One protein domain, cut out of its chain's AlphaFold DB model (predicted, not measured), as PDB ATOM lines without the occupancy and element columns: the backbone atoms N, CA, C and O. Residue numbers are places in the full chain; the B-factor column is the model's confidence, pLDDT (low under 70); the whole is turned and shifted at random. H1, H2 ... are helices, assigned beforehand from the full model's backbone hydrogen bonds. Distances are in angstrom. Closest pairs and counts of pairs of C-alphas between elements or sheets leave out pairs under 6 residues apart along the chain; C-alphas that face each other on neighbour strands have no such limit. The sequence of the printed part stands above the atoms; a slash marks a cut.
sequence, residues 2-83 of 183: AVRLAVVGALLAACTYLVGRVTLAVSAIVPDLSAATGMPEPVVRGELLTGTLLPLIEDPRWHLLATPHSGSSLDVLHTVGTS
ATOM      1  N   ALA A   2     187.553 217.453 269.483       86.25
ATOM      2  CA  ALA A   2     188.352 217.234 268.268       86.25
ATOM      3  C   ALA A   2     187.572 217.362 266.940       86.25
ATOM      4  O   ALA A   2     187.987 218.114 266.065       86.25
ATOM      5  N   VAL A   3     186.388 216.742 266.826       90.44
ATOM      6  CA  VAL A   3     185.522 216.875 265.629       90.44
ATOM      7  C   VAL A   3     185.133 218.333 265.358       90.44
ATOM      8  O   VAL A   3     185.132 218.765 264.213       90.44
ATOM      9  N   ARG A   4     184.836 219.116 266.405       91.25
ATOM     10  CA  ARG A   4     184.468 220.534 266.250       91.25
ATOM     11  C   ARG A   4     185.648 221.353 265.731       91.25
ATOM     12  O   ARG A   4     185.444 222.158 264.835       91.25
ATOM     13  N   LEU A   5     186.858 221.117 266.249       90.69
ATOM     14  CA  LEU A   5     188.079 221.766 265.753       90.69
ATOM     15  C   LEU A   5     188.342 221.410 264.287       90.69
ATOM     16  O   LEU A   5     188.575 222.305 263.482       90.69
ATOM     17  N   ALA A   6     188.210 220.125 263.936       90.94
ATOM     18  CA  ALA A   6     188.407 219.647 262.572       90.94
ATOM     19  C   ALA A   6     187.424 220.302 261.587       90.94
ATOM     20  O   ALA A   6     187.837 220.842 260.566       90.94
ATOM     21  N   VAL A   7     186.126 220.297 261.917       92.62
ATOM     22  CA  VAL A   7     185.070 220.847 261.053       92.62
ATOM     23  C   VAL A   7     185.171 222.366 260.943       92.62
ATOM     24  O   VAL A   7     185.150 222.891 259.836       92.62
ATOM     25  N   VAL A   8     185.308 223.081 262.065       93.06
ATOM     26  CA  VAL A   8     185.421 224.549 262.051       93.06
ATOM     27  C   VAL A   8     186.679 224.983 261.304       93.06
ATOM     28  O   VAL A   8     186.602 225.881 260.472       93.06
ATOM     29  N   GLY A   9     187.812 224.318 261.547       91.25
ATOM     30  CA  GLY A   9     189.058 224.584 260.834       91.25
ATOM     31  C   GLY A   9     188.934 224.337 259.330       91.25
ATOM     32  O   GLY A   9     189.299 225.200 258.538       91.25
ATOM     33  N   ALA A  10     188.344 223.205 258.928       91.75
ATOM     34  CA  ALA A  10     188.150 222.867 257.519       91.75
ATOM     35  C   ALA A  10     187.213 223.852 256.808       91.75
ATOM     36  O   ALA A  10     187.511 224.284 255.695       91.75
ATOM     37  N   LEU A  11     186.114 224.252 257.455       93.12
ATOM     38  CA  LEU A  11     185.202 225.262 256.918       93.12
ATOM     39  C   LEU A  11     185.893 226.620 256.785       93.12
ATOM     40  O   LEU A  11     185.781 227.257 255.744       93.12
ATOM     41  N   LEU A  12     186.649 227.046 257.798       91.06
ATOM     42  CA  LEU A  12     187.383 228.308 257.760       91.06
ATOM     43  C   LEU A  12     188.451 228.315 256.655       91.06
ATOM     44  O   LEU A  12     188.552 229.284 255.900       91.06
ATOM     45  N   ALA A  13     189.205 227.222 256.519       87.81
ATOM     46  CA  ALA A  13     190.199 227.040 255.465       87.81
ATOM     47  C   ALA A  13     189.558 227.042 254.069       87.81
ATOM     48  O   ALA A  13     190.062 227.703 253.163       87.81
ATOM     49  N   ALA A  14     188.421 226.358 253.898       89.69
ATOM     50  CA  ALA A  14     187.685 226.341 252.639       89.69
ATOM     51  C   ALA A  14     187.134 227.728 252.286       89.69
ATOM     52  O   ALA A  14     187.310 228.186 251.161       89.69
ATOM     53  N   CYS A  15     186.522 228.429 253.245       89.56
ATOM     54  CA  CYS A  15     185.998 229.778 253.044       89.56
ATOM     55  C   CYS A  15     187.102 230.763 252.643       89.56
ATOM     56  O   CYS A  15     186.954 231.475 251.657       89.56
ATOM     57  N   THR A  16     188.222 230.783 253.366       86.75
ATOM     58  CA  THR A  16     189.364 231.659 253.046       86.75
ATOM     59  C   THR A  16     189.977 231.318 251.688       86.75
ATOM     60  O   THR A  16     190.202 232.214 250.879       86.75
ATOM     61  N   TYR A  17     190.146 230.030 251.374       85.56
ATOM     62  CA  TYR A  17     190.613 229.598 250.058       85.56
ATOM     63  C   TYR A  17     189.678 230.068 248.936       85.56
ATOM     64  O   TYR A  17     190.135 230.618 247.934       85.56
ATOM     65  N   LEU A  18     188.362 229.907 249.113       88.25
ATOM     66  CA  LEU A  18     187.361 230.359 248.148       88.25
ATOM     67  C   LEU A  18     187.387 231.877 247.969       88.25
ATOM     68  O   LEU A  18     187.373 232.337 246.832       88.25
ATOM     69  N   VAL A  19     187.477 232.650 249.055       85.69
ATOM     70  CA  VAL A  19     187.590 234.113 248.976       85.69
ATOM     71  C   VAL A  19     188.846 234.509 248.202       85.69
ATOM     72  O   VAL A  19     188.731 235.266 247.245       85.69
ATOM     73  N   GLY A  20     190.013 233.935 248.513       83.00
ATOM     74  CA  GLY A  20     191.247 234.209 247.769       83.00
ATOM     75  C   GLY A  20     191.130 233.868 246.277       83.00
ATOM     76  O   GLY A  20     191.528 234.655 245.419       83.00
ATOM     77  N   ARG A  21     190.508 232.729 245.945       83.50
ATOM     78  CA  ARG A  21     190.253 232.305 244.557       83.50
ATOM     79  C   ARG A  21     189.295 233.238 243.819       83.50
ATOM     80  O   ARG A  21     189.533 233.532 242.651       83.50
ATOM     81  N   VAL A  22     188.228 233.691 244.476       86.75
ATOM     82  CA  VAL A  22     187.262 234.636 243.900       86.75
ATOM     83  C   VAL A  22     187.910 236.002 243.698       86.75
ATOM     84  O   VAL A  22     187.762 236.573 242.622       86.75
ATOM     85  N   THR A  23     188.693 236.492 244.663       82.94
ATOM     86  CA  THR A  23     189.446 237.744 244.522       82.94
ATOM     87  C   THR A  23     190.370 237.682 243.308       82.94
ATOM     88  O   THR A  23     190.330 238.583 242.476       82.94
ATOM     89  N   LEU A  24     191.125 236.594 243.119       83.56
ATOM     90  CA  LEU A  24     191.981 236.418 241.937       83.56
ATOM     91  C   LEU A  24     191.205 236.328 240.614       83.56
ATOM     92  O   LEU A  24     191.730 236.724 239.578       83.56
ATOM     93  N   ALA A  25     189.985 235.786 240.631       83.69
ATOM     94  CA  ALA A  25     189.173 235.610 239.427       83.69
ATOM     95  C   ALA A  25     188.424 236.884 239.008       83.69
ATOM     96  O   ALA A  25     188.204 237.097 237.819       83.69
ATOM     97  N   VAL A  26     188.000 237.700 239.977       85.50
ATOM     98  CA  VAL A  26     187.123 238.860 239.748       85.50
ATOM     99  C   VAL A  26     187.898 240.180 239.758       85.50
ATOM    100  O   VAL A  26     187.427 241.167 239.197       85.50
ATOM    101  N   SER A  27     189.084 240.228 240.372       81.81
ATOM    102  CA  SER A  27     189.890 241.451 240.434       81.81
ATOM    103  C   SER A  27     190.965 241.514 239.349       81.81
ATOM    104  O   SER A  27     191.541 240.506 238.944       81.81
ATOM    105  N   ALA A  28     191.304 242.739 238.944       84.81
ATOM    106  CA  ALA A  28     192.450 243.038 238.089       84.81
ATOM    107  C   ALA A  28     193.798 242.992 238.846       84.81
ATOM    108  O   ALA A  28     194.787 243.539 238.380       84.81
ATOM    109  N   ILE A  29     193.878 242.326 240.008       82.75
ATOM    110  CA  ILE A  29     195.084 242.361 240.847       82.75
ATOM    111  C   ILE A  29     196.319 241.800 240.141       82.75
ATOM    112  O   ILE A  29     197.407 242.328 240.303       82.75
ATOM    113  N   VAL A  30     196.169 240.757 239.323       84.94
ATOM    114  CA  VAL A  30     197.294 240.165 238.584       84.94
ATOM    115  C   VAL A  30     197.875 241.141 237.550       84.94
ATOM    116  O   VAL A  30     199.084 241.371 237.611       84.94
ATOM    117  N   PRO A  31     197.082 241.737 236.634       86.44
ATOM    118  CA  PRO A  31     197.615 242.730 235.704       86.44
ATOM    119  C   PRO A  31     198.099 244.003 236.414       86.44
ATOM    120  O   PRO A  31     199.145 244.529 236.043       86.44
ATOM    121  N   ASP A  32     197.420 244.457 237.472       84.94
ATOM    122  CA  ASP A  32     197.835 245.639 238.243       84.94
ATOM    123  C   ASP A  32     199.198 245.412 238.927       84.94
ATOM    124  O   ASP A  32     200.086 246.263 238.872       84.94
ATOM    125  N   LEU A  33     199.409 244.227 239.511       82.00
ATOM    126  CA  LEU A  33     200.687 243.833 240.103       82.00
ATOM    127  C   LEU A  33     201.769 243.606 239.050       82.00
ATOM    128  O   LEU A  33     202.923 243.958 239.285       82.00
ATOM    129  N   SER A  34     201.424 243.047 237.891       86.50
ATOM    130  CA  SER A  34     202.351 242.905 236.765       86.50
ATOM    131  C   SER A  34     202.850 244.271 236.290       86.50
ATOM    132  O   SER A  34     204.056 244.462 236.136       86.50
ATOM    133  N   ALA A  35     201.952 245.252 236.166       85.69
ATOM    134  CA  ALA A  35     202.304 246.624 235.815       85.69
ATOM    135  C   ALA A  35     203.152 247.311 236.898       85.69
ATOM    136  O   ALA A  35     204.126 247.987 236.572       85.69
ATOM    137  N   ALA A  36     202.819 247.117 238.178       82.50
ATOM    138  CA  ALA A  36     203.536 247.735 239.295       82.50
ATOM    139  C   ALA A  36     204.935 247.137 239.530       82.50
ATOM    140  O   ALA A  36     205.860 247.853 239.906       82.50
ATOM    141  N   THR A  37     205.099 245.829 239.319       81.25
ATOM    142  CA  THR A  37     206.361 245.110 239.576       81.25
ATOM    143  C   THR A  37     207.238 244.954 238.334       81.25
ATOM    144  O   THR A  37     208.402 244.581 238.453       81.25
ATOM    145  N   GLY A  38     206.687 245.187 237.137       84.31
ATOM    146  CA  GLY A  38     207.347 244.888 235.865       84.31
ATOM    147  C   GLY A  38     207.503 243.388 235.583       84.31
ATOM    148  O   GLY A  38     208.155 243.014 234.607       84.31
ATOM    149  N   MET A  39     206.931 242.514 236.421       85.25
ATOM    150  CA  MET A  39     207.013 241.065 236.248       85.25
ATOM    151  C   MET A  39     205.923 240.551 235.300       85.25
ATOM    152  O   MET A  39     204.785 241.015 235.380       85.25
ATOM    153  N   PRO A  40     206.206 239.543 234.453       89.00
ATOM    154  CA  PRO A  40     205.183 238.897 233.632       89.00
ATOM    155  C   PRO A  40     204.061 238.286 234.484       89.00
ATOM    156  O   PRO A  40     204.331 237.650 235.504       89.00
ATOM    157  N   GLU A  41     202.807 238.377 234.033       87.12
ATOM    158  CA  GLU A  41     201.653 237.819 234.761       87.12
ATOM    159  C   GLU A  41     201.792 236.342 235.188       87.12
ATOM    160  O   GLU A  41     201.366 236.015 236.299       87.12
ATOM    161  N   PRO A  42     202.383 235.425 234.388       88.19
ATOM    162  CA  PRO A  42     202.588 234.045 234.830       88.19
ATOM    163  C   PRO A  42     203.490 233.940 236.063       88.19
ATOM    164  O   PRO A  42     203.243 233.101 236.926       88.19
ATOM    165  N   VAL A  43     204.499 234.811 236.163       86.06
ATOM    166  CA  VAL A  43     205.400 234.890 237.319       86.06
ATOM    167  C   VAL A  43     204.636 235.432 238.519       86.06
ATOM    168  O   VAL A  43     204.639 234.799 239.566       86.06
ATOM    169  N   VAL A  44     203.878 236.519 238.347       84.75
ATOM    170  CA  VAL A  44     203.033 237.089 239.411       84.75
ATOM    171  C   VAL A  44     202.041 236.053 239.950       84.75
ATOM    172  O   VAL A  44     201.882 235.918 241.158       84.75
ATOM    173  N   ARG A  45     201.400 235.265 239.079       85.81
ATOM    174  CA  ARG A  45     200.503 234.175 239.501       85.81
ATOM    175  C   ARG A  45     201.232 233.063 240.248       85.81
ATOM    176  O   ARG A  45     200.669 232.532 241.199       85.81
ATOM    177  N   GLY A  46     202.443 232.711 239.816       84.12
ATOM    178  CA  GLY A  46     203.302 231.769 240.532       84.12
ATOM    179  C   GLY A  46     203.613 232.271 241.938       84.12
ATOM    180  O   GLY A  46     203.327 231.577 242.907       84.12
ATOM    181  N   GLU A  47     204.063 233.519 242.051       83.19
ATOM    182  CA  GLU A  47     204.386 234.148 243.332       83.19
ATOM    183  C   GLU A  47     203.176 234.288 244.259       83.19
ATOM    184  O   GLU A  47     203.299 234.107 245.465       83.19
ATOM    185  N   LEU A  48     201.980 234.538 243.722       81.94
ATOM    186  CA  LEU A  48     200.746 234.560 244.514       81.94
ATOM    187  C   LEU A  48     200.379 233.183 245.096       81.94
ATOM    188  O   LEU A  48     199.604 233.126 246.052       81.94
ATOM    189  N   LEU A  49     200.916 232.095 244.533       81.25
ATOM    190  CA  LEU A  49     200.732 230.720 245.004       81.25
ATOM    191  C   LEU A  49     201.888 230.217 245.877       81.25
ATOM    192  O   LEU A  49     201.661 229.302 246.665       81.25
ATOM    193  N   THR A  50     203.101 230.756 245.729       78.06
ATOM    194  CA  THR A  50     204.300 230.307 246.463       78.06
ATOM    195  C   THR A  50     204.743 231.262 247.568       78.06
ATOM    196  O   THR A  50     205.329 230.806 248.545       78.06
ATOM    197  N   GLY A  51     204.432 232.558 247.464       72.06
ATOM    198  CA  GLY A  51     204.679 233.542 248.519       72.06
ATOM    199  C   GLY A  51     206.120 234.039 248.635       72.06
ATOM    200  O   GLY A  51     206.553 234.377 249.732       72.06
ATOM    201  N   THR A  52     206.898 234.019 247.551       66.88
ATOM    202  CA  THR A  52     208.369 234.017 247.638       66.88
ATOM    203  C   THR A  52     209.060 235.342 247.302       66.88
ATOM    204  O   THR A  52     210.094 235.621 247.907       66.88
ATOM    205  N   LEU A  53     208.551 236.158 246.368       65.56
ATOM    206  CA  LEU A  53     209.327 237.275 245.785       65.56
ATOM    207  C   LEU A  53     208.550 238.575 245.513       65.56
ATOM    208  O   LEU A  53     209.114 239.502 244.928       65.56
ATOM    209  N   LEU A  54     207.280 238.689 245.907       69.00
ATOM    210  CA  LEU A  54     206.550 239.946 245.706       69.00
ATOM    211  C   LEU A  54     206.993 240.999 246.744       69.00
ATOM    212  O   LEU A  54     206.993 240.699 247.939       69.00
ATOM    213  N   PRO A  55     207.376 242.224 246.321       66.81
ATOM    214  CA  PRO A  55     207.682 243.316 247.246       66.81
ATOM    215  C   PRO A  55     206.450 243.693 248.084       66.81
ATOM    216  O   PRO A  55     205.337 243.261 247.788       66.81
ATOM    217  N   LEU A  56     206.634 244.510 249.129       65.25
ATOM    218  CA  LEU A  56     205.523 244.996 249.953       65.25
ATOM    219  C   LEU A  56     204.506 245.739 249.068       65.25
ATOM    220  O   LEU A  56     204.806 246.793 248.514       65.25
ATOM    221  N   ILE A  57     203.316 245.159 248.921       69.44
ATOM    222  CA  ILE A  57     202.229 245.687 248.094       69.44
ATOM    223  C   ILE A  57     201.296 246.508 248.988       69.44
ATOM    224  O   ILE A  57     200.706 245.976 249.924       69.44
ATOM    225  N   GLU A  58     201.139 247.797 248.682       72.12
ATOM    226  CA  GLU A  58     200.253 248.722 249.416       72.12
ATOM    227  C   GLU A  58     198.772 248.626 248.986       72.12
ATOM    228  O   GLU A  58     197.922 249.374 249.467       72.12
ATOM    229  N   ASP A  59     198.435 247.709 248.074       74.94
ATOM    230  CA  ASP A  59     197.072 247.534 247.571       74.94
ATOM    231  C   ASP A  59     196.149 246.916 248.643       74.94
ATOM    232  O   ASP A  59     196.406 245.800 249.099       74.94
ATOM    233  N   PRO A  60     195.018 247.552 249.008       78.56
ATOM    234  CA  PRO A  60     194.078 247.007 249.990       78.56
ATOM    235  C   PRO A  60     193.549 245.604 249.653       78.56
ATOM    236  O   PRO A  60     193.227 244.825 250.552       78.56
ATOM    237  N   ARG A  61     193.471 245.251 248.362       77.94
ATOM    238  CA  ARG A  61     193.043 243.923 247.890       77.94
ATOM    239  C   ARG A  61     194.031 242.822 248.290       77.94
ATOM    240  O   ARG A  61     193.630 241.662 248.355       77.94
ATOM    241  N   TRP A  62     195.273 243.170 248.633       76.19
ATOM    242  CA  TRP A  62     196.275 242.250 249.180       76.19
ATOM    243  C   TRP A  62     195.799 241.561 250.465       76.19
ATOM    244  O   TRP A  62     196.014 240.366 250.654       76.19
ATOM    245  N   HIS A  63     195.046 242.270 251.312       80.06
ATOM    246  CA  HIS A  63     194.485 241.700 252.541       80.06
ATOM    247  C   HIS A  63     193.418 240.624 252.291       80.06
ATOM    248  O   HIS A  63     193.112 239.856 253.203       80.06
ATOM    249  N   LEU A  64     192.862 240.561 251.075       80.56
ATOM    250  CA  LEU A  64     191.858 239.584 250.639       80.56
ATOM    251  C   LEU A  64     192.467 238.418 249.845       80.56
ATOM    252  O   LEU A  64     191.732 237.587 249.303       80.56
ATOM    253  N   LEU A  65     193.796 238.349 249.762       77.69
ATOM    254  CA  LEU A  65     194.517 237.253 249.133       77.69
ATOM    255  C   LEU A  65     195.082 236.307 250.193       77.69
ATOM    256  O   LEU A  65     195.713 236.734 251.157       77.69
ATOM    257  N   ALA A  66     194.900 235.004 249.972       75.38
ATOM    258  CA  ALA A  66     195.521 233.932 250.753       75.38
ATOM    259  C   ALA A  66     196.941 233.629 250.238       75.38
ATOM    260  O   ALA A  66     197.303 232.465 250.069       75.38
ATOM    261  N   THR A  67     197.700 234.660 249.861       79.06
ATOM    262  CA  THR A  67     199.050 234.467 249.329       79.06
ATOM    263  C   THR A  67     199.949 233.970 250.457       79.06
ATOM    264  O   THR A  67     200.014 234.648 251.488       79.06
ATOM    265  N   PRO A  68     200.627 232.818 250.300       74.50
ATOM    266  CA  PRO A  68     201.438 232.255 251.372       74.50
ATOM    267  C   PRO A  68     202.503 233.238 251.844       74.50
ATOM    268  O   PRO A  68     203.035 234.001 251.045       74.50
ATOM    269  N   HIS A  69     202.816 233.218 253.139       70.06
ATOM    270  CA  HIS A  69     203.907 234.008 253.729       70.06
ATOM    271  C   HIS A  69     203.774 235.530 253.560       70.06
ATOM    272  O   HIS A  69     204.700 236.270 253.884       70.06
ATOM    273  N   SER A  70     202.618 236.009 253.103       72.94
ATOM    274  CA  SER A  70     202.360 237.436 252.912       72.94
ATOM    275  C   SER A  70     202.070 238.154 254.228       72.94
ATOM    276  O   SER A  70     202.138 239.382 254.283       72.94
ATOM    277  N   GLY A  71     201.699 237.409 255.277       72.19
ATOM    278  CA  GLY A  71     201.239 237.984 256.540       72.19
ATOM    279  C   GLY A  71     199.910 238.735 256.406       72.19
ATOM    280  O   GLY A  71     199.537 239.485 257.310       72.19
ATOM    281  N   SER A  72     199.192 238.559 255.289       81.81
ATOM    282  CA  SER A  72     197.889 239.177 255.069       81.81
ATOM    283  C   SER A  72     196.863 238.639 256.076       81.81
ATOM    284  O   SER A  72     196.975 237.521 256.586       81.81
ATOM    285  N   SER A  73     195.819 239.417 256.374       83.62
ATOM    286  CA  SER A  73     194.782 238.991 257.325       83.62
ATOM    287  C   SER A  73     194.097 237.695 256.887       83.62
ATOM    288  O   SER A  73     193.760 236.858 257.726       83.62
ATOM    289  N   LEU A  74     193.910 237.513 255.578       85.12
ATOM    290  CA  LEU A  74     193.298 236.314 255.029       85.12
ATOM    291  C   LEU A  74     194.265 235.122 255.017       85.12
ATOM    292  O   LEU A  74     193.818 234.011 255.295       85.12
ATOM    293  N   ASP A  75     195.565 235.337 254.799       84.94
ATOM    294  CA  ASP A  75     196.612 234.313 254.958       84.94
ATOM    295  C   ASP A  75     196.691 233.816 256.412       84.94
ATOM    296  O   ASP A  75     196.622 232.614 256.680       84.94
ATOM    297  N   VAL A  76     196.691 234.729 257.390       87.00
ATOM    298  CA  VAL A  76     196.634 234.368 258.818       87.00
ATOM    299  C   VAL A  76     195.358 233.586 259.138       87.00
ATOM    300  O   VAL A  76     195.402 232.563 259.817       87.00
ATOM    301  N   LEU A  77     194.201 234.013 258.628       88.94
ATOM    302  CA  LEU A  77     192.949 233.301 258.880       88.94
ATOM    303  C   LEU A  77     192.927 231.914 258.217       88.94
ATOM    304  O   LEU A  77     192.421 230.954 258.805       88.94
ATOM    305  N   HIS A  78     193.497 231.798 257.016       88.75
ATOM    306  CA  HIS A  78     193.625 230.537 256.295       88.75
ATOM    307  C   HIS A  78     194.541 229.565 257.043       88.75
ATOM    308  O   HIS A  78     194.142 228.429 257.304       88.75
ATOM    309  N   THR A  79     195.723 230.020 257.460       90.31
ATOM    310  CA  THR A  79     196.694 229.222 258.227       90.31
ATOM    311  C   THR A  79     196.157 228.810 259.596       90.31
ATOM    312  O   THR A  79     196.375 227.676 260.023       90.31
ATOM    313  N   VAL A  80     195.380 229.665 260.268       91.50
ATOM    314  CA  VAL A  80     194.654 229.293 261.492       91.50
ATOM    315  C   VAL A  80     193.620 228.204 261.200       91.50
ATOM    316  O   VAL A  80     193.574 227.201 261.911       91.50
ATOM    317  N   GLY A  81     192.815 228.357 260.143       89.75
ATOM    318  CA  GLY A  81     191.823 227.358 259.741       89.75
ATOM    319  C   GLY A  81     192.443 225.994 259.433       89.75
ATOM    320  O   GLY A  81     192.014 224.980 259.990       89.75
ATOM    321  N   THR A  82     193.493 225.958 258.611       91.56
ATOM    322  CA  THR A  82     194.198 224.713 258.267       91.56
ATOM    323  C   THR A  82     194.872 224.094 259.489       91.56
ATOM    324  O   THR A  82     194.751 222.886 259.697       91.56
ATOM    325  N   SER A  83     195.478 224.901 260.364       92.88
ATOM    326  CA  SER A  83     196.068 224.428 261.623       92.88
ATOM    327  C   SER A  83     195.021 223.804 262.547       92.88
ATOM    328  O   SER A  83     195.239 222.716 263.076       92.88
TER     329      SER A  83
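This is residues 2 to 83 of the 183 residues of an uncharacterized protein of Nesterenkonia sp. PF2B19 (UniProt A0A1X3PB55). One long helix, H1, makes most of the length of a rod, and the last helix, H5, folds back beside it with the short H4 packed on both. Beyond the last residues of H1 the chain turns off into a corner of two helices, H2 and H3. The printed part has 82 residues with five named helices, H1 to H5 in that order, and no named strand; the class is all helix. It is compact, with a radius of gyration of the C-alphas of 13.5 A and spans of 47 by 23 by 21 A.

H1, residues 2 to 26, is close to but not clearly touching H2, residues 29 to 37; the closest C-alphas, of Leu 24 and Val 30, are 7.3 A apart. H2 touches H3, residues 41 to 50, about perpendicular at 76 degrees, closest at C-alphas 34 and 41, 5.5 A. H3 is apart from H1. H4, residues 60 to 64, touches residues 19 to 23 of H1 alone, closest at C-alphas 64 and 20, 6.1 A. H5, residues 73 to 83, touches H4, closest at C-alphas 73 and 63, 5.5 A. H5 touches H1 opposite ways at 36 degrees, a tilt only just steep; the closest C-alphas, of Gly 81 and Gly 9, are 4.1 A apart. In H1, H2, H3 and H5 every O i to N i+4 pair is within hydrogen-bond range; H4 has 0 of 1, but 2 of 2 O i to N i+3 pairs.

H1 runs 35.8 A from C-alpha 2 at (188.352, 217.234, 268.268). H2 is 11.7 A long, H3 14.2 A and H4 7.8 A. H5 runs 15.2 A to C-alpha 83 at (196.068, 224.428, 261.623).

The farthest C-alphas, of Ala 2 and Gly 38, are 46.6 A apart. The printed part has no cut and no long link. Residues 52 to 57 are under pLDDT 70.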